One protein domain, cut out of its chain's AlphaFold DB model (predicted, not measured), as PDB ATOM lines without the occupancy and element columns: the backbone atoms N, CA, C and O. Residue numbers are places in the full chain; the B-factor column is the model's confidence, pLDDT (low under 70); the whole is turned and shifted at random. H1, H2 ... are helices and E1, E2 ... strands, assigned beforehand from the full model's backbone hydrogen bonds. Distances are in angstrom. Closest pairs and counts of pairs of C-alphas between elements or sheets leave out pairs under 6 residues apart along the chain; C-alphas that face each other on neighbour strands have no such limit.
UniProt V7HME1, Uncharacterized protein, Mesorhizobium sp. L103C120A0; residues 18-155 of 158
ATOM      1  N   CYS A  18     264.722 192.278 159.478       86.81
ATOM      2  CA  CYS A  18     266.005 191.979 158.839       86.81
ATOM      3  C   CYS A  18     266.003 190.589 158.178       86.81
ATOM      4  O   CYS A  18     266.454 190.446 157.039       86.81
ATOM      5  N   PHE A  19     265.416 189.585 158.832       86.88
ATOM      6  CA  PHE A  19     265.276 188.241 158.277       86.88
ATOM      7  C   PHE A  19     264.280 188.206 157.118       86.88
ATOM      8  O   PHE A  19     264.622 187.781 156.017       86.88
ATOM      9  N   ARG A  20     263.066 188.715 157.339       88.88
ATOM     10  CA  ARG A  20     261.999 188.765 156.334       88.88
ATOM     11  C   ARG A  20     262.433 189.491 155.060       88.88
ATOM     12  O   ARG A  20     262.217 188.994 153.957       88.88
ATOM     13  N   THR A  21     263.097 190.637 155.204       89.75
ATOM     14  CA  THR A  21     263.636 191.399 154.069       89.75
ATOM     15  C   THR A  21     264.746 190.624 153.364       89.75
ATOM     16  O   THR A  21     264.803 190.626 152.138       89.75
ATOM     17  N   SER A  22     265.606 189.916 154.103       89.19
ATOM     18  CA  SER A  22     266.641 189.061 153.504       89.19
ATOM     19  C   SER A  22     266.032 187.922 152.681       89.19
ATOM     20  O   SER A  22     266.477 187.675 151.562       89.19
ATOM     21  N   ILE A  23     264.968 187.282 153.177       89.12
ATOM     22  CA  ILE A  23     264.212 186.274 152.423       89.12
ATOM     23  C   ILE A  23     263.575 186.888 151.172       89.12
ATOM     24  O   ILE A  23     263.724 186.326 150.089       89.12
ATOM     25  N   ALA A  24     262.938 188.058 151.282       89.56
ATOM     26  CA  ALA A  24     262.356 188.761 150.134       89.56
ATOM     27  C   ALA A  24     263.401 189.036 149.040       89.56
ATOM     28  O   ALA A  24     263.174 188.756 147.866       89.56
ATOM     29  N   VAL A  25     264.595 189.491 149.436       89.19
ATOM     30  CA  VAL A  25     265.722 189.749 148.528       89.19
ATOM     31  C   VAL A  25     266.192 188.471 147.826       89.19
ATOM     32  O   VAL A  25     266.458 188.507 146.625       89.19
ATOM     33  N   ILE A  26     266.304 187.355 148.554       88.50
ATOM     34  CA  ILE A  26     266.731 186.059 148.001       88.50
ATOM     35  C   ILE A  26     265.691 185.500 147.024       88.50
ATOM     36  O   ILE A  26     266.061 184.947 145.990       88.50
ATOM     37  N   LEU A  27     264.405 185.643 147.347       87.81
ATOM     38  CA  LEU A  27     263.296 185.121 146.548       87.81
ATOM     39  C   LEU A  27     262.835 186.067 145.432       87.81
ATOM     40  O   LEU A  27     261.941 185.697 144.678       87.81
ATOM     41  N   GLU A  28     263.437 187.256 145.322       88.69
ATOM     42  CA  GLU A  28     263.027 188.307 144.381       88.69
ATOM     43  C   GLU A  28     261.533 188.680 144.553       88.69
ATOM     44  O   GLU A  28     260.791 188.821 143.582       88.69
ATOM     45  N   LEU A  29     261.099 188.811 145.813       88.88
ATOM     46  CA  LEU A  29     259.749 189.214 146.227       88.88
ATOM     47  C   LEU A  29     259.759 190.605 146.870       88.88
ATOM     48  O   LEU A  29     260.799 191.090 147.327       88.88
ATOM     49  N   ASP A  30     258.577 191.210 146.996       88.81
ATOM     50  CA  ASP A  30     258.411 192.384 147.846       88.81
ATOM     51  C   ASP A  30     258.426 192.010 149.333       88.81
ATOM     52  O   ASP A  30     257.905 190.974 149.748       88.81
ATOM     53  N   ARG A  31     259.031 192.867 150.172       88.06
ATOM     54  CA  ARG A  31     259.109 192.664 151.633       88.06
ATOM     55  C   ARG A  31     257.733 192.413 152.246       88.06
ATOM     56  O   ARG A  31     257.631 191.642 153.195       88.06
ATOM     57  N   ASP A  32     256.689 193.063 151.744       89.25
ATOM     58  CA  ASP A  32     255.316 192.912 152.245       89.25
ATOM     59  C   ASP A  32     254.632 191.610 151.792       89.25
ATOM     60  O   ASP A  32     253.664 191.194 152.424       89.25
ATOM     61  N   ASP A  33     255.191 190.910 150.800       90.81
ATOM     62  CA  ASP A  33     254.738 189.576 150.382       90.81
ATOM     63  C   ASP A  33     255.357 188.444 151.221       90.81
ATOM     64  O   ASP A  33     254.916 187.291 151.153       90.81
ATOM     65  N   VAL A  34     256.383 188.753 152.024       89.94
ATOM     66  CA  VAL A  34     257.000 187.815 152.968       89.94
ATOM     67  C   VAL A  34     256.432 188.064 154.367       89.94
ATOM     68  O   VAL A  34     256.551 189.182 154.875       89.94
ATOM     69  N   PRO A  35     255.838 187.053 155.028       89.81
ATOM     70  CA  PRO A  35     255.313 187.211 156.376       89.81
ATOM     71  C   PRO A  35     256.393 187.635 157.366       89.81
ATOM     72  O   PRO A  35     257.551 187.216 157.282       89.81
ATOM     73  N   LEU A  36     256.003 188.422 158.364       87.06
ATOM     74  CA  LEU A  36     256.832 188.590 159.545       87.06
ATOM     75  C   LEU A  36     256.704 187.314 160.386       87.06
ATOM     76  O   LEU A  36     255.676 187.073 161.009       87.06
ATOM     77  N   PHE A  37     257.740 186.477 160.371       81.81
ATOM     78  CA  PHE A  37     257.735 185.179 161.062       81.81
ATOM     79  C   PHE A  37     257.864 185.294 162.592       81.81
ATOM     80  O   PHE A  37     257.790 184.287 163.294       81.81
ATOM     81  N   GLN A  38     258.069 186.505 163.123       68.94
ATOM     82  CA  GLN A  38     258.127 186.751 164.558       68.94
ATOM     83  C   GLN A  38     256.744 187.048 165.142       68.94
ATOM     84  O   GLN A  38     256.203 188.139 164.993       68.94
ATOM     85  N   ALA A  39     256.226 186.075 165.888       50.47
ATOM     86  CA  ALA A  39     255.277 186.310 166.976       50.47
ATOM     87  C   ALA A  39     255.809 185.812 168.338       50.47
ATOM     88  O   ALA A  39     255.132 185.963 169.350       50.47
ATOM     89  N   SER A  40     257.007 185.216 168.390       40.59
ATOM     90  CA  SER A  40     257.581 184.686 169.629       40.59
ATOM     91  C   SER A  40     259.090 184.488 169.516       40.59
ATOM     92  O   SER A  40     259.568 183.817 168.601       40.59
ATOM     93  N   ASP A  41     259.815 185.044 170.470       42.00
ATOM     94  CA  ASP A  41     261.249 184.910 170.680       42.00
ATOM     95  C   ASP A  41     261.605 183.414 170.834       42.00
ATOM     96  O   ASP A  41     261.184 182.769 171.795       42.00
ATOM     97  N   GLY A  42     262.332 182.827 169.875       45.28
ATOM     98  CA  GLY A  42     262.790 181.432 169.953       45.28
ATOM     99  C   GLY A  42     262.701 180.629 168.642       45.28
ATOM    100  O   GLY A  42     262.373 181.189 167.594       45.28
ATOM    101  N   PRO A  43     262.957 179.303 168.690       42.06
ATOM    102  CA  PRO A  43     263.009 178.394 167.527       42.06
ATOM    103  C   PRO A  43     261.723 178.316 166.672       42.06
ATOM    104  O   PRO A  43     261.707 177.670 165.625       42.06
ATOM    105  N   GLY A  44     260.640 178.993 167.069       49.34
ATOM    106  CA  GLY A  44     259.398 179.088 166.295       49.34
ATOM    107  C   GLY A  44     259.511 179.906 165.001       49.34
ATOM    108  O   GLY A  44     258.778 179.625 164.052       49.34
ATOM    109  N   GLN A  45     260.445 180.866 164.921       64.94
ATOM    110  CA  GLN A  45     260.663 181.675 163.709       64.94
ATOM    111  C   GLN A  45     261.090 180.801 162.517       64.94
ATOM    112  O   GLN A  45     260.596 180.970 161.401       64.94
ATOM    113  N   SER A  46     261.957 179.827 162.785       72.06
ATOM    114  CA  SER A  46     262.495 178.882 161.811       72.06
ATOM    115  C   SER A  46     261.434 177.934 161.257       72.06
ATOM    116  O   SER A  46     261.363 177.723 160.049       72.06
ATOM    117  N   ALA A  47     260.555 177.401 162.112       79.69
ATOM    118  CA  ALA A  47     259.524 176.451 161.692       79.69
ATOM    119  C   ALA A  47     258.465 177.098 160.782       79.69
ATOM    120  O   ALA A  47     258.132 176.546 159.732       79.69
ATOM    121  N   ALA A  48     257.977 178.291 161.147       84.12
ATOM    122  CA  ALA A  48     257.004 179.028 160.339       84.12
ATOM    123  C   ALA A  48     257.597 179.464 158.989       84.12
ATOM    124  O   ALA A  48     256.945 179.345 157.948       84.12
ATOM    125  N   ALA A  49     258.855 179.923 158.989       85.75
ATOM    126  CA  ALA A  49     259.565 180.256 157.759       85.75
ATOM    127  C   ALA A  49     259.780 179.019 156.876       85.75
ATOM    128  O   ALA A  49     259.514 179.074 155.676       85.75
ATOM    129  N   ALA A  50     260.198 177.891 157.457       84.94
ATOM    130  CA  ALA A  50     260.393 176.636 156.740       84.94
ATOM    131  C   ALA A  50     259.101 176.136 156.082       84.94
ATOM    132  O   ALA A  50     259.113 175.733 154.917       84.94
ATOM    133  N   GLU A  51     257.972 176.190 156.793       88.19
ATOM    134  CA  GLU A  51     256.674 175.814 156.236       88.19
ATOM    135  C   GLU A  51     256.271 176.721 155.068       88.19
ATOM    136  O   GLU A  51     255.963 176.222 153.983       88.19
ATOM    137  N   TRP A  52     256.359 178.039 155.254       90.25
ATOM    138  CA  TRP A  52     256.012 179.018 154.224       90.25
ATOM    139  C   TRP A  52     256.894 178.907 152.967       90.25
ATOM    140  O   TRP A  52     256.406 179.036 151.838       90.25
ATOM    141  N   LEU A  53     258.192 178.632 153.148       88.62
ATOM    142  CA  LEU A  53     259.147 178.384 152.063       88.62
ATOM    143  C   LEU A  53     258.837 177.076 151.326       88.62
ATOM    144  O   LEU A  53     258.868 177.034 150.092       88.62
ATOM    145  N   ARG A  54     258.465 176.026 152.064       87.44
ATOM    146  CA  ARG A  54     258.108 174.713 151.512       87.44
ATOM    147  C   ARG A  54     256.907 174.764 150.580       87.44
ATOM    148  O   ARG A  54     256.936 174.109 149.537       87.44
ATOM    149  N   GLU A  55     255.888 175.551 150.908       87.81
ATOM    150  CA  GLU A  55     254.730 175.779 150.028       87.81
ATOM    151  C   GLU A  55     255.116 176.411 148.680       87.81
ATOM    152  O   GLU A  55     254.396 176.268 147.696       87.81
ATOM    153  N   ARG A  56     256.275 177.077 148.620       87.62
ATOM    154  CA  ARG A  56     256.810 177.763 147.434       87.62
ATOM    155  C   ARG A  56     257.901 176.969 146.714       87.62
ATOM    156  O   ARG A  56     258.514 177.484 145.786       87.62
ATOM    157  N   GLY A  57     258.145 175.719 147.116       85.06
ATOM    158  CA  GLY A  57     259.157 174.851 146.499       85.06
ATOM    159  C   GLY A  57     260.585 175.065 147.010       85.06
ATOM    160  O   GLY A  57     261.533 174.508 146.446       85.06
ATOM    161  N   PHE A  58     260.751 175.827 148.090       85.00
ATOM    162  CA  PHE A  58     262.033 176.047 148.755       85.00
ATOM    163  C   PHE A  58     262.154 175.178 150.007       85.00
ATOM    164  O   PHE A  58     261.162 174.736 150.580       85.00
ATOM    165  N   ASP A  59     263.380 174.916 150.435       82.56
ATOM    166  CA  ASP A  59     263.688 174.361 151.751       82.56
ATOM    167  C   ASP A  59     264.650 175.325 152.451       82.56
ATOM    168  O   ASP A  59     265.483 175.947 151.785       82.56
ATOM    169  N   ILE A  60     264.541 175.471 153.770       80.62
ATOM    170  CA  ILE A  60     265.520 176.230 154.552       80.62
ATOM    171  C   ILE A  60     266.338 175.264 155.388       80.62
ATOM    172  O   ILE A  60     265.801 174.407 156.087       80.62
ATOM    173  N   ARG A  61     267.659 175.383 155.284       78.44
ATOM    174  CA  ARG A  61     268.594 174.654 156.135       78.44
ATOM    175  C   ARG A  61     269.314 175.651 157.002       78.44
ATOM    176  O   ARG A  61     269.913 176.600 156.501       78.44
ATOM    177  N   GLU A  62     269.226 175.417 158.296       79.12
ATOM    178  CA  GLU A  62     269.771 176.283 159.318       79.12
ATOM    179  C   GLU A  62     270.886 175.540 160.038       79.12
ATOM    180  O   GLU A  62     270.790 174.337 160.287       79.12
ATOM    181  N   THR A  63     271.975 176.243 160.317       76.31
ATOM    182  CA  THR A  63     273.144 175.662 160.962       76.31
ATOM    183  C   THR A  63     273.807 176.676 161.879       76.31
ATOM    184  O   THR A  63     273.895 177.870 161.571       76.31
ATOM    185  N   TRP A  64     274.282 176.181 163.018       80.94
ATOM    186  CA  TRP A  64     275.005 176.962 164.010       80.94
ATOM    187  C   TRP A  64     276.488 176.663 163.897       80.94
ATOM    188  O   TRP A  64     276.895 175.500 163.823       80.94
ATOM    189  N   PHE A  65     277.316 177.707 163.913       78.50
ATOM    190  CA  PHE A  65     278.756 177.515 163.804       78.50
ATOM    191  C   PHE A  65     279.588 178.620 164.430       78.50
ATOM    192  O   PHE A  65     279.205 179.787 164.513       78.50
ATOM    193  N   GLU A  66     280.772 178.220 164.876       82.38
ATOM    194  CA  GLU A  66     281.774 179.123 165.423       82.38
ATOM    195  C   GLU A  66     282.558 179.774 164.289       82.38
ATOM    196  O   GLU A  66     283.026 179.115 163.364       82.38
ATOM    197  N   ALA A  67     282.673 181.096 164.362       84.50
ATOM    198  CA  ALA A  67     283.578 181.886 163.548       84.50
ATOM    199  C   ALA A  67     284.048 183.074 164.392       84.50
ATOM    200  O   ALA A  67     283.263 183.678 165.127       84.50
ATOM    201  N   ALA A  68     285.330 183.413 164.305       85.44
ATOM    202  CA  ALA A  68     285.928 184.506 165.064       85.44
ATOM    203  C   ALA A  68     285.678 185.877 164.416       85.44
ATOM    204  O   ALA A  68     285.868 186.913 165.051       85.44
ATOM    205  N   SER A  69     285.267 185.902 163.146       89.31
ATOM    206  CA  SER A  69     285.025 187.135 162.395       89.31
ATOM    207  C   SER A  69     283.933 186.961 161.335       89.31
ATOM    208  O   SER A  69     283.693 185.837 160.887       89.31
ATOM    209  N   PRO A  70     283.318 188.060 160.851       90.25
ATOM    210  CA  PRO A  70     282.389 187.997 159.724       90.25
ATOM    211  C   PRO A  70     283.007 187.357 158.473       90.25
ATOM    212  O   PRO A  70     282.355 186.559 157.811       90.25
ATOM    213  N   ALA A  71     284.275 187.653 158.171       92.44
ATOM    214  CA  ALA A  71     284.969 187.086 157.013       92.44
ATOM    215  C   ALA A  71     285.087 185.556 157.100       92.44
ATOM    216  O   ALA A  71     284.845 184.853 156.121       92.44
ATOM    217  N   GLU A  72     285.416 185.037 158.285       90.94
ATOM    218  CA  GLU A  72     285.428 183.596 158.532       90.94
ATOM    219  C   GLU A  72     284.023 183.002 158.412       90.94
ATOM    220  O   GLU A  72     283.859 181.968 157.773       90.94
ATOM    221  N   ALA A  73     283.000 183.689 158.927       90.06
ATOM    222  CA  ALA A  73     281.626 183.212 158.854       90.06
ATOM    223  C   ALA A  73     281.108 183.094 157.411       90.06
ATOM    224  O   ALA A  73     280.560 182.057 157.031       90.06
ATOM    225  N   PHE A  74     281.339 184.111 156.576       91.44
ATOM    226  CA  PHE A  74     281.015 184.032 155.149       91.44
ATOM    227  C   PHE A  74     281.848 182.953 154.440       91.44
ATOM    228  O   PHE A  74     281.330 182.234 153.588       91.44
ATOM    229  N   GLY A  75     283.120 182.779 154.815       90.81
ATOM    230  CA  GLY A  75     283.969 181.698 154.308       90.81
ATOM    231  C   GLY A  75     283.452 180.297 154.663       90.81
ATOM    232  O   GLY A  75     283.525 179.386 153.837       90.81
ATOM    233  N   THR A  76     282.892 180.118 155.858       88.62
ATOM    234  CA  THR A  76     282.248 178.868 156.282       88.62
ATOM    235  C   THR A  76     280.992 178.595 155.463       88.62
ATOM    236  O   THR A  76     280.860 177.512 154.897       88.62
ATOM    237  N   MET A  77     280.123 179.595 155.300       87.19
ATOM    238  CA  MET A  77     278.920 179.476 154.468       87.19
ATOM    239  C   MET A  77     279.252 179.193 152.998       87.19
ATOM    240  O   MET A  77     278.598 178.365 152.366       87.19
ATOM    241  N   HIS A  78     280.305 179.818 152.462       89.19
ATOM    242  CA  HIS A  78     280.812 179.539 151.120       89.19
ATOM    243  C   HIS A  78     281.157 178.060 150.939       89.19
ATOM    244  O   HIS A  78     280.705 177.444 149.975       89.19
ATOM    245  N   LYS A  79     281.933 177.487 151.869       87.19
ATOM    246  CA  LYS A  79     282.311 176.066 151.842       87.19
ATOM    247  C   LYS A  79     281.087 175.168 151.976       87.19
ATOM    248  O   LYS A  79     280.965 174.200 151.237       87.19
ATOM    249  N   TRP A  80     280.183 175.518 152.888       81.25
ATOM    250  CA  TRP A  80     278.984 174.739 153.169       81.25
ATOM    251  C   TRP A  80     278.029 174.661 151.971       81.25
ATOM    252  O   TRP A  80     277.471 173.608 151.683       81.25
ATOM    253  N   LEU A  81     277.874 175.762 151.235       83.50
ATOM    254  CA  LEU A  81     276.940 175.859 150.111       83.50
ATOM    255  C   LEU A  81     277.605 175.671 148.740       83.50
ATOM    256  O   LEU A  81     276.953 175.854 147.717       83.50
ATOM    257  N   GLY A  82     278.907 175.382 148.674       82.56
ATOM    258  CA  GLY A  82     279.635 175.310 147.399       82.56
ATOM    259  C   GLY A  82     279.718 176.648 146.647       82.56
ATOM    260  O   GLY A  82     280.020 176.677 145.460       82.56
ATOM    261  N   GLY A  83     279.444 177.767 147.325       80.38
ATOM    262  CA  GLY A  83     279.655 179.129 146.835       80.38
ATOM    263  C   GLY A  83     278.622 179.724 145.878       80.38
ATOM    264  O   GLY A  83     278.689 180.928 145.630       80.38
ATOM    265  N   GLU A  84     277.667 178.945 145.377       78.81
ATOM    266  CA  GLU A  84     276.728 179.400 144.339       78.81
ATOM    267  C   GLU A  84     275.381 179.898 144.880       78.81
ATOM    268  O   GLU A  84     274.656 180.606 144.177       78.81
ATOM    269  N   TYR A  85     275.034 179.542 146.119       85.31
ATOM    270  CA  TYR A  85     273.720 179.839 146.686       85.31
ATOM    271  C   TYR A  85     273.754 181.070 147.591       85.31
ATOM    272  O   TYR A  85     274.660 181.192 148.423       85.31
ATOM    273  N   PRO A  86     272.771 181.979 147.468       90.12
ATOM    274  CA  PRO A  86     272.588 183.028 148.451       90.12
ATOM    275  C   PRO A  86     272.092 182.436 149.774       90.12
ATOM    276  O   PRO A  86     271.386 181.427 149.806       90.12
ATOM    277  N   TYR A  87     272.440 183.091 150.870       89.38
ATOM    278  CA  TYR A  87     272.067 182.672 152.215       89.38
ATOM    279  C   TYR A  87     271.834 183.872 153.115       89.38
ATOM    280  O   TYR A  87     272.328 184.969 152.856       89.38
ATOM    281  N   VAL A  88     271.102 183.645 154.196       89.69
ATOM    282  CA  VAL A  88     270.994 184.569 155.315       89.69
ATOM    283  C   VAL A  88     272.058 184.208 156.344       89.69
ATOM    284  O   VAL A  88     272.184 183.053 156.747       89.69
ATOM    285  N   LEU A  89     272.826 185.199 156.778       89.12
ATOM    286  CA  LEU A  89     273.745 185.074 157.902       89.12
ATOM    287  C   LEU A  89     273.287 185.999 159.024       89.12
ATOM    288  O   LEU A  89     272.945 187.152 158.769       89.12
ATOM    289  N   TYR A  90     273.328 185.497 160.250       87.00
ATOM    290  CA  TYR A  90     273.049 186.242 161.464       87.00
ATOM    291  C   TYR A  90     274.320 186.486 162.269       87.00
ATOM    292  O   TYR A  90     275.203 185.629 162.360       87.00
ATOM    293  N   GLY A  91     274.377 187.648 162.907       86.50
ATOM    294  CA  GLY A  91     275.421 187.989 163.862       86.50
ATOM    295  C   GLY A  91     275.108 189.283 164.602       86.50
ATOM    296  O   GLY A  91     273.995 189.803 164.526       86.50
ATOM    297  N   ALA A  92     276.094 189.792 165.337       85.75
ATOM    298  CA  ALA A  92     275.969 191.036 166.080       85.75
ATOM    299  C   ALA A  92     276.307 192.260 165.225       85.75
ATOM    300  O   ALA A  92     277.296 192.271 164.483       85.75
ATOM    301  N   THR A  93     275.536 193.326 165.415       86.31
ATOM    302  CA  THR A  93     275.882 194.687 164.982       86.31
ATOM    303  C   THR A  93     276.843 195.355 165.975       86.31
ATOM    304  O   THR A  93     277.072 194.862 167.081       86.31
ATOM    305  N   SER A  94     277.367 196.536 165.629       84.56
ATOM    306  CA  SER A  94     278.171 197.370 166.544       84.56
ATOM    307  C   SER A  94     277.419 197.830 167.802       84.56
ATOM    308  O   SER A  94     278.048 198.226 168.782       84.56
ATOM    309  N   GLN A  95     276.086 197.756 167.788       81.56
ATOM    310  CA  GLN A  95     275.208 198.087 168.913       81.56
ATOM    311  C   GLN A  95     274.820 196.848 169.725       81.56
ATOM    312  O   GLN A  95     273.972 196.933 170.609       81.56
ATOM    313  N   ASN A  96     275.456 195.703 169.451       78.19
ATOM    314  CA  ASN A  96     275.265 194.456 170.182       78.19
ATOM    315  C   ASN A  96     273.860 193.844 170.026       78.19
ATOM    316  O   ASN A  96     273.356 193.182 170.932       78.19
ATOM    317  N   THR A  97     273.226 194.075 168.875       78.94
ATOM    318  CA  THR A  97     271.908 193.535 168.512       78.94
ATOM    319  C   THR A  97     272.033 192.473 167.424       78.94
ATOM    320  O   THR A  97     272.968 192.515 166.622       78.94
ATOM    321  N   CYS A  98     271.097 191.519 167.394       82.38
ATOM    322  CA  CYS A  98     271.029 190.505 166.342       82.38
ATOM    323  C   CYS A  98     270.623 191.143 165.010       82.38
ATOM    324  O   CYS A  98     269.669 191.921 164.957       82.38
ATOM    325  N   HIS A  99     271.318 190.788 163.932       86.75
ATOM    326  CA  HIS A  99     271.010 191.261 162.589       86.75
ATOM    327  C   HIS A  99     271.215 190.171 161.547       86.75
ATOM    328  O   HIS A  99     272.176 189.409 161.637       86.75
ATOM    329  N   ALA A 100     270.321 190.133 160.560       87.56
ATOM    330  CA  ALA A 100     270.382 189.226 159.422       87.56
ATOM    331  C   ALA A 100     270.815 189.987 158.163       87.56
ATOM    332  O   ALA A 100     270.274 191.053 157.857       87.56
ATOM    333  N   VAL A 101     271.763 189.423 157.420       90.06
ATOM    334  CA  VAL A 101     272.248 189.946 156.134       90.06
ATOM    335  C   VAL A 101     272.224 188.850 155.076       90.06
ATOM    336  O   VAL A 101     272.200 187.665 155.406       90.06
ATOM    337  N   VAL A 102     272.286 189.232 153.800       91.25
ATOM    338  CA  VAL A 102     272.405 188.278 152.692       91.25
ATOM    339  C   VAL A 102     273.868 188.135 152.293       91.25
ATOM    340  O   VAL A 102     274.529 189.111 151.920       91.25
ATOM    341  N   GLY A 103     274.358 186.902 152.331       91.56
ATOM    342  CA  GLY A 103     275.634 186.504 151.755       91.56
ATOM    343  C   GLY A 103     275.457 185.729 150.451       91.56
ATOM    344  O   GLY A 103     274.397 185.169 150.173       91.56
ATOM    345  N   CYS A 104     276.504 185.712 149.636       91.19
ATOM    346  CA  CYS A 104     276.635 184.835 148.476       91.19
ATOM    347  C   CYS A 104     278.125 184.581 148.252       91.19
ATOM    348  O   CYS A 104     278.931 185.512 148.277       91.19
ATOM    349  N   GLY A 105     278.515 183.322 148.058       90.75
ATOM    350  CA  GLY A 105     279.929 182.970 148.120       90.75
ATOM    351  C   GLY A 105     280.520 183.299 149.496       90.75
ATOM    352  O   GLY A 105     279.885 183.033 150.516       90.75
ATOM    353  N   ALA A 106     281.723 183.874 149.522       93.25
ATOM    354  CA  ALA A 106     282.435 184.256 150.747       93.25
ATOM    355  C   ALA A 106     282.236 185.735 151.133       93.25
ATOM    356  O   ALA A 106     283.033 186.288 151.890       93.25
ATOM    357  N   GLU A 107     281.194 186.385 150.610       92.62
ATOM    358  CA  GLU A 107     280.978 187.821 150.780       92.62
ATOM    359  C   GLU A 107     279.545 188.150 151.203       92.62
ATOM    360  O   GLU A 107     278.582 187.456 150.862       92.62
ATOM    361  N   MET A 108     279.406 189.278 151.903       91.94
ATOM    362  CA  MET A 108     278.122 189.937 152.107       91.94
ATOM    363  C   MET A 108     277.711 190.649 150.817       91.94
ATOM    364  O   MET A 108     278.408 191.551 150.355       91.94
ATOM    365  N   VAL A 109     276.553 190.295 150.263       91.62
ATOM    366  CA  VAL A 109     276.034 190.912 149.031       91.62
ATOM    367  C   VAL A 109     274.919 191.920 149.290       91.62
ATOM    368  O   VAL A 109     274.669 192.790 148.446       91.62
ATOM    369  N   TRP A 110     274.258 191.837 150.449       90.12
ATOM    370  CA  TRP A 110     273.212 192.778 150.828       90.12
ATOM    371  C   TRP A 110     273.024 192.895 152.343       90.12
ATOM    372  O   TRP A 110     272.956 191.890 153.044       90.12
ATOM    373  N   ASP A 111     272.870 194.129 152.824       90.12
ATOM    374  CA  ASP A 111     272.430 194.445 154.182       90.12
ATOM    375  C   ASP A 111     271.034 195.096 154.088       90.12
ATOM    376  O   ASP A 111     270.896 196.131 153.422       90.12
ATOM    377  N   PRO A 112     269.990 194.502 154.699       85.88
ATOM    378  CA  PRO A 112     268.630 195.028 154.627       85.88
ATOM    379  C   PRO A 112     268.413 196.309 155.458       85.88
ATOM    380  O   PRO A 112     267.370 196.949 155.311       85.88
ATOM    381  N   SER A 113     269.368 196.710 156.303       82.88
ATOM    382  CA  SER A 113     269.291 197.940 157.099       82.88
ATOM    383  C   SER A 113     269.534 199.209 156.263       82.88
ATOM    384  O   SER A 113     270.271 199.218 155.275       82.88
ATOM    385  N   HIS A 114     268.938 200.338 156.671       76.62
ATOM    386  CA  HIS A 114     269.205 201.649 156.039       76.62
ATOM    387  C   HIS A 114     270.465 202.335 156.531       76.62
ATOM    388  O   HIS A 114     271.020 203.169 155.819       76.62
ATOM    389  N   TYR A 115     270.900 201.992 157.735       75.38
ATOM    390  CA  TYR A 115     272.013 202.627 158.428       75.38
ATOM    391  C   TYR A 115     273.304 201.808 158.349       75.38
ATOM    392  O   TYR A 115     274.239 202.107 159.082       75.38
ATOM    393  N   ASP A 116     273.364 200.814 157.452       74.44
ATOM    394  CA  ASP A 116     274.550 199.972 157.255       74.44
ATOM    395  C   ASP A 116     274.985 199.325 158.580       74.44
ATOM    396  O   ASP A 116     276.124 199.461 159.027       74.44
ATOM    397  N   ALA A 117     274.020 198.682 159.248       78.19
ATOM    398  CA  ALA A 117     274.189 198.059 160.555       78.19
ATOM    399  C   ALA A 117     275.386 197.103 160.559       78.19
ATOM    400  O   ALA A 117     276.195 197.132 161.492       78.19
ATOM    401  N   ARG A 118     275.486 196.312 159.480       82.25
ATOM    402  CA  ARG A 118     276.442 195.238 159.234       82.25
ATOM    403  C   ARG A 118     276.486 194.208 160.356       82.25
ATOM    404  O   ARG A 118     275.978 194.388 161.459       82.25
ATOM    405  N   ILE A 119     277.141 193.097 160.060       84.94
ATOM    406  CA  ILE A 119     277.581 192.166 161.089       84.94
ATOM    407  C   ILE A 119     279.053 192.456 161.356       84.94
ATOM    408  O   ILE A 119     279.876 192.410 160.441       84.94
ATOM    409  N   VAL A 120     279.381 192.779 162.606       88.31
ATOM    410  CA  VAL A 120     280.754 193.077 163.044       88.31
ATOM    411  C   VAL A 120     281.377 191.928 163.833       88.31
ATOM    412  O   VAL A 120     282.589 191.907 164.025       88.31
ATOM    413  N   GLY A 121     280.574 190.954 164.260       83.81
ATOM    414  CA  GLY A 121     281.046 189.817 165.040       83.81
ATOM    415  C   GLY A 121     279.935 188.828 165.394       83.81
ATOM    416  O   GLY A 121     278.792 189.008 164.966       83.81
ATOM    417  N   PRO A 122     280.265 187.780 166.164       79.00
ATOM    418  CA  PRO A 122     279.280 186.834 166.675       79.00
ATOM    419  C   PRO A 122     278.364 187.501 167.710       79.00
ATOM    420  O   PRO A 122     278.708 188.532 168.293       79.00
ATOM    421  N   MET A 123     277.200 186.903 167.963       71.75
ATOM    422  CA  MET A 123     276.326 187.367 169.041       71.75
ATOM    423  C   MET A 123     276.965 187.155 170.425       71.75
ATOM    424  O   MET A 123     277.627 186.144 170.651       71.75
ATOM    425  N   PRO A 124     276.758 188.058 171.399       61.62
ATOM    426  CA  PRO A 124     277.207 187.836 172.772       61.62
ATOM    427  C   PRO A 124     276.634 186.540 173.339       61.62
ATOM    428  O   PRO A 124     275.421 186.376 173.426       61.62
ATOM    429  N   GLY A 125     277.514 185.622 173.736       54.19
ATOM    430  CA  GLY A 125     277.114 184.323 174.278       54.19
ATOM    431  C   GLY A 125     276.625 183.309 173.237       54.19
ATOM    432  O   GLY A 125     276.145 182.252 173.636       54.19
ATOM    433  N   CYS A 126     276.744 183.596 171.936       50.06
ATOM    434  CA  CYS A 126     276.337 182.693 170.858       50.06
ATOM    435  C   CYS A 126     277.308 182.696 169.669       50.06
ATOM    436  O   CYS A 126     278.087 183.617 169.440       50.06
ATOM    437  N   THR A 127     277.226 181.619 168.904       61.03
ATOM    438  CA  THR A 127     277.854 181.384 167.605       61.03
ATOM    439  C   THR A 127     277.274 182.274 166.500       61.03
ATOM    440  O   THR A 127     276.243 182.923 166.684       61.03
ATOM    441  N   PHE A 128     277.924 182.305 165.330       58.81
ATOM    442  CA  PHE A 128     277.237 182.742 164.115       58.81
ATOM    443  C   PHE A 128     276.161 181.711 163.761       58.81
ATOM    444  O   PHE A 128     276.295 180.514 164.030       58.81
ATOM    445  N   TYR A 129     275.090 182.187 163.144       63.34
ATOM    446  CA  TYR A 129     273.987 181.346 162.713       63.34
ATOM    447  C   TYR A 129     273.670 181.644 161.256       63.34
ATOM    448  O   TYR A 129     273.511 182.803 160.872       63.34
ATOM    449  N   GLY A 130     273.647 180.609 160.424       59.16
ATOM    450  CA  GLY A 130     273.415 180.726 158.989       59.16
ATOM    451  C   GLY A 130     272.190 179.928 158.576       59.16
ATOM    452  O   GLY A 130     272.064 178.760 158.931       59.16
ATOM    453  N   GLY A 131     271.309 180.548 157.798       60.50
ATOM    454  CA  GLY A 131     270.160 179.901 157.177       60.50
ATOM    455  C   GLY A 131     270.211 180.088 155.668       60.50
ATOM    456  O   GLY A 131     270.254 181.217 155.187       60.50
ATOM    457  N   ALA A 132     270.203 179.009 154.895       60.19
ATOM    458  CA  ALA A 132     270.140 179.086 153.438       60.19
ATOM    459  C   ALA A 132     268.767 178.623 152.950       60.19
ATOM    460  O   ALA A 132     268.368 177.491 153.219       60.19
ATOM    461  N   ALA A 133     268.060 179.491 152.222       60.38
ATOM    462  CA  ALA A 133     266.883 179.102 151.455       60.38
ATOM    463  C   ALA A 133     267.358 178.548 150.107       60.38
ATOM    464  O   ALA A 133     267.863 179.280 149.256       60.38
ATOM    465  N   VAL A 134     267.229 177.240 149.927       61.81
ATOM    466  CA  VAL A 134     267.716 176.515 148.752       61.81
ATOM    467  C   VAL A 134     266.547 175.869 148.017       61.81
ATOM    468  O   VAL A 134     265.576 175.405 148.614       61.81
ATOM    469  N   TRP A 135     266.623 175.848 146.686       56.97
ATOM    470  CA  TRP A 135     265.628 175.172 145.857       56.97
ATOM    471  C   TRP A 135     265.643 173.673 146.150       56.97
ATOM    472  O   TRP A 135     266.700 173.043 146.082       56.97
ATOM    473  N   ARG A 136     264.467 173.088 146.404       55.28
ATOM    474  CA  ARG A 136     264.335 171.669 146.768       55.28
ATOM    475  C   ARG A 136     264.959 170.716 145.738       55.28
ATOM    476  O   ARG A 136     265.516 169.695 146.115       55.28
ATOM    477  N   GLU A 137     264.915 171.067 144.454       48.38
ATOM    478  CA  GLU A 137     265.490 170.269 143.358       48.38
ATOM    479  C   GLU A 137     267.017 170.405 143.222       48.38
ATOM    480  O   GLU A 137     267.656 169.557 142.605       48.38
ATOM    481  N   LYS A 138     267.615 171.461 143.790       48.41
ATOM    482  CA  LYS A 138     269.057 171.747 143.685       48.41
ATOM    483  C   LYS A 138     269.876 171.249 144.877       48.41
ATOM    484  O   LYS A 138     271.099 171.313 144.848       48.41
ATOM    485  N   LEU A 139     269.220 170.684 145.888       49.97
ATOM    486  CA  LEU A 139     269.844 170.016 147.035       49.97
ATOM    487  C   LEU A 139     270.361 168.595 146.706       49.97
ATOM    488  O   LEU A 139     270.383 167.724 147.572       49.97
ATOM    489  N   SER A 140     270.781 168.322 145.462       44.56
ATOM    490  CA  SER A 140     271.326 167.004 145.093       44.56
ATOM    491  C   SER A 140     272.733 166.758 145.648       44.56
ATOM    492  O   SER A 140     273.198 165.622 145.646       44.56
ATOM    493  N   THR A 141     273.419 167.799 146.121       46.66
ATOM    494  CA  THR A 141     274.661 167.688 146.889       46.66
ATOM    495  C   THR A 141     274.339 167.826 148.369       46.66
ATOM    496  O   THR A 141     274.543 168.876 148.976       46.66
ATOM    497  N   GLN A 142     273.791 166.760 148.951       49.81
ATOM    498  CA  GLN A 142     273.919 166.559 150.387       49.81
ATOM    499  C   GLN A 142     275.417 166.425 150.670       49.81
ATOM    500  O   GLN A 142     276.029 165.450 150.239       49.81
ATOM    501  N   LEU A 143     276.010 167.400 151.358       49.34
ATOM    502  CA  LEU A 143     277.215 167.103 152.125       49.34
ATOM    503  C   LEU A 143     276.829 165.965 153.075       49.34
ATOM    504  O   LEU A 143     275.808 166.055 153.765       49.34
ATOM    505  N   SER A 144     277.590 164.878 153.050       53.88
ATOM    506  CA  SER A 144     277.428 163.780 154.001       53.88
ATOM    507  C   SER A 144     277.534 164.311 155.435       53.88
ATOM    508  O   SER A 144     278.166 165.341 155.673       53.88
ATOM    509  N   GLU A 145     276.932 163.621 156.409       50.00
ATOM    510  CA  GLU A 145     277.056 164.005 157.826       50.00
ATOM    511  C   GLU A 145     278.528 164.139 158.256       50.00
ATOM    512  O   GLU A 145     278.852 165.015 159.052       50.00
ATOM    513  N   ASP A 146     279.428 163.356 157.653       47.28
ATOM    514  CA  ASP A 146     280.875 163.421 157.874       47.28
ATOM    515  C   ASP A 146     281.518 164.691 157.288       47.28
ATOM    516  O   ASP A 146     282.353 165.323 157.937       47.28
ATOM    517  N   GLU A 147     281.119 165.110 156.082       52.09
ATOM    518  CA  GLU A 147     281.551 166.389 155.497       52.09
ATOM    519  C   GLU A 147     281.001 167.579 156.292       52.09
ATOM    520  O   GLU A 147     281.685 168.586 156.461       52.09
ATOM    521  N   PHE A 148     279.794 167.440 156.837       51.19
ATOM    522  CA  PHE A 148     279.188 168.408 157.746       51.19
ATOM    523  C   PHE A 148     279.933 168.496 159.085       51.19
ATOM    524  O   PHE A 148     280.248 169.594 159.549       51.19
ATOM    525  N   ALA A 149     280.258 167.354 159.694       50.56
ATOM    526  CA  ALA A 149     280.993 167.271 160.954       50.56
ATOM    527  C   ALA A 149     282.436 167.781 160.808       50.56
ATOM    528  O   ALA A 149     282.958 168.446 161.706       50.56
ATOM    529  N   GLY A 150     283.065 167.546 159.651       50.78
ATOM    530  CA  GLY A 150     284.396 168.057 159.311       50.78
ATOM    531  C   GLY A 150     284.485 169.585 159.204       50.78
ATOM    532  O   GLY A 150     285.585 170.134 159.275       50.78
ATOM    533  N   LEU A 151     283.349 170.281 159.079       50.44
ATOM    534  CA  LEU A 151     283.264 171.746 159.077       50.44
ATOM    535  C   LEU A 151     283.108 172.351 160.486       50.44
ATOM    536  O   LEU A 151     283.077 173.573 160.612       50.44
ATOM    537  N   GLY A 152     283.014 171.532 161.544       47.56
ATOM    538  CA  GLY A 152     282.835 172.007 162.924       47.56
ATOM    539  C   GLY A 152     281.458 172.625 163.207       47.56
ATOM    540  O   GLY A 152     281.294 173.332 164.202       47.56
ATOM    541  N   LEU A 153     280.474 172.380 162.336       47.56
ATOM    542  CA  LEU A 153     279.105 172.880 162.459       47.56
ATOM    543  C   LEU A 153     278.326 172.023 163.469       47.56
ATOM    544  O   LEU A 153     278.454 170.798 163.469       47.56
ATOM    545  N   ARG A 154     277.493 172.642 164.313       46.25
ATOM    546  CA  ARG A 154     276.566 171.918 165.196       46.25
ATOM    547  C   ARG A 154     275.162 172.002 164.614       46.25
ATOM    548  O   ARG A 154     274.622 173.092 164.437       46.25
ATOM    549  N   THR A 155     274.560 170.853 164.345       42.34
ATOM    550  CA  THR A 155     273.124 170.761 164.092       42.34
ATOM    551  C   THR A 155     272.421 170.579 165.433       42.34
ATOM    552  O   THR A 155     272.676 169.615 166.152       42.34
TER     553      THR A 155
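This is residues 18 to 155 of the 158 residues of an uncharacterized protein of Mesorhizobium sp. L103C120A0 (UniProt V7HME1). A strongly twisted sheet of five strands forms the middle, with H1 and H2 packed on one face and H3 on the other, where the sheet curls round it. After E5 the printed part runs out to the small helix H4, off the sheet and close to H3. The printed part has 138 residues, with four named helices and five named strands in the order H1, H2, E1, H3, E2, E3, E4, E5, H4. The sheet order is E1, E5, E2, E3, E4, all antiparallel; the class is mixed, helices and strands. The whole is compact and rounded, with a radius of gyration of the C-alphas of 14.2 A and spans of 38 by 35 by 26 A.

Find C-alpha 18 at (266.005, 191.979, 158.839), where H1 begins; it runs over residues 18 to 27, 14.3 A. H2 holds residues 44 to 54, 15.5 A, and E1 residues 58 to 65, 22.5 A. Look for C-alpha 70 at (282.389, 187.997, 159.724); from there H3 runs to residue 81, 16.4 A. E2 is residues 86 to 92, 19.7 A, E3 residues 98 to 104, 19.6 A, and E4 residues 107 to 110, 9.2 A. E5 spans residues 128 to 135, 22.9 A. H4, residues 145 to 149, 6.0 A, ends at C-alpha 149, (280.993, 167.271, 160.954).

Start at the sheet, where E1 and E5 are antiparallel neighbours, with N 61 and O 132 within hydrogen-bond range at 3.0 A. N 88 and O 131 of E2 and E5 are 2.8 A apart. The hairpin E2 and E3 has N 89 and O 101 at 2.9 A; the hairpin E3 and E4 has N 102 and O 110 at 2.8 A. E2, E3 and E4 form a meander, each strand the antiparallel neighbour of the one before, and with E5, back beside E2, a Greek key. E1, H3 and E2 are a split strand-helix-strand unit, with E5 between the two strands, and its crossover is right-handed. Three layers result from helices on both faces. The closest C-alphas of H1 and E3 are those of Cys 18 and Ala 100, 5.2 A. H2, on the same face, only just lies over E1, with 3 of its C-alphas, at a height of 7.3 A over the sheet; the closest C-alphas are those of Ala 50 and Ile 60, 5.6 A. H1 and H2 are near each other, with 6 pairs of C-alphas within 10 A. On the opposite face, the closest C-alphas of H3 and E4 are those of Phe 74 and Glu 107, 5.8 A. H4 is not on the sheet; it is close to but not clearly touching H3, at 7.8 A between the C-alphas of Trp 80 and Phe 148. In H1, H2, H3 and H4 every O i to N i+4 pair is within hydrogen-bond range.

The two C-alphas farthest apart, of Tyr 115 and Asp 146, are 40.2 A apart. The printed part has no cut. The links H1 to H2 and E4 to E5 are long, of 16 and 17 residues; residues 39 to 44, of which 44 belongs to H2, stand free. Mean pLDDT of the printed part is 76.2, and it is under 70 in residues 38 to 45 and 124 to 155.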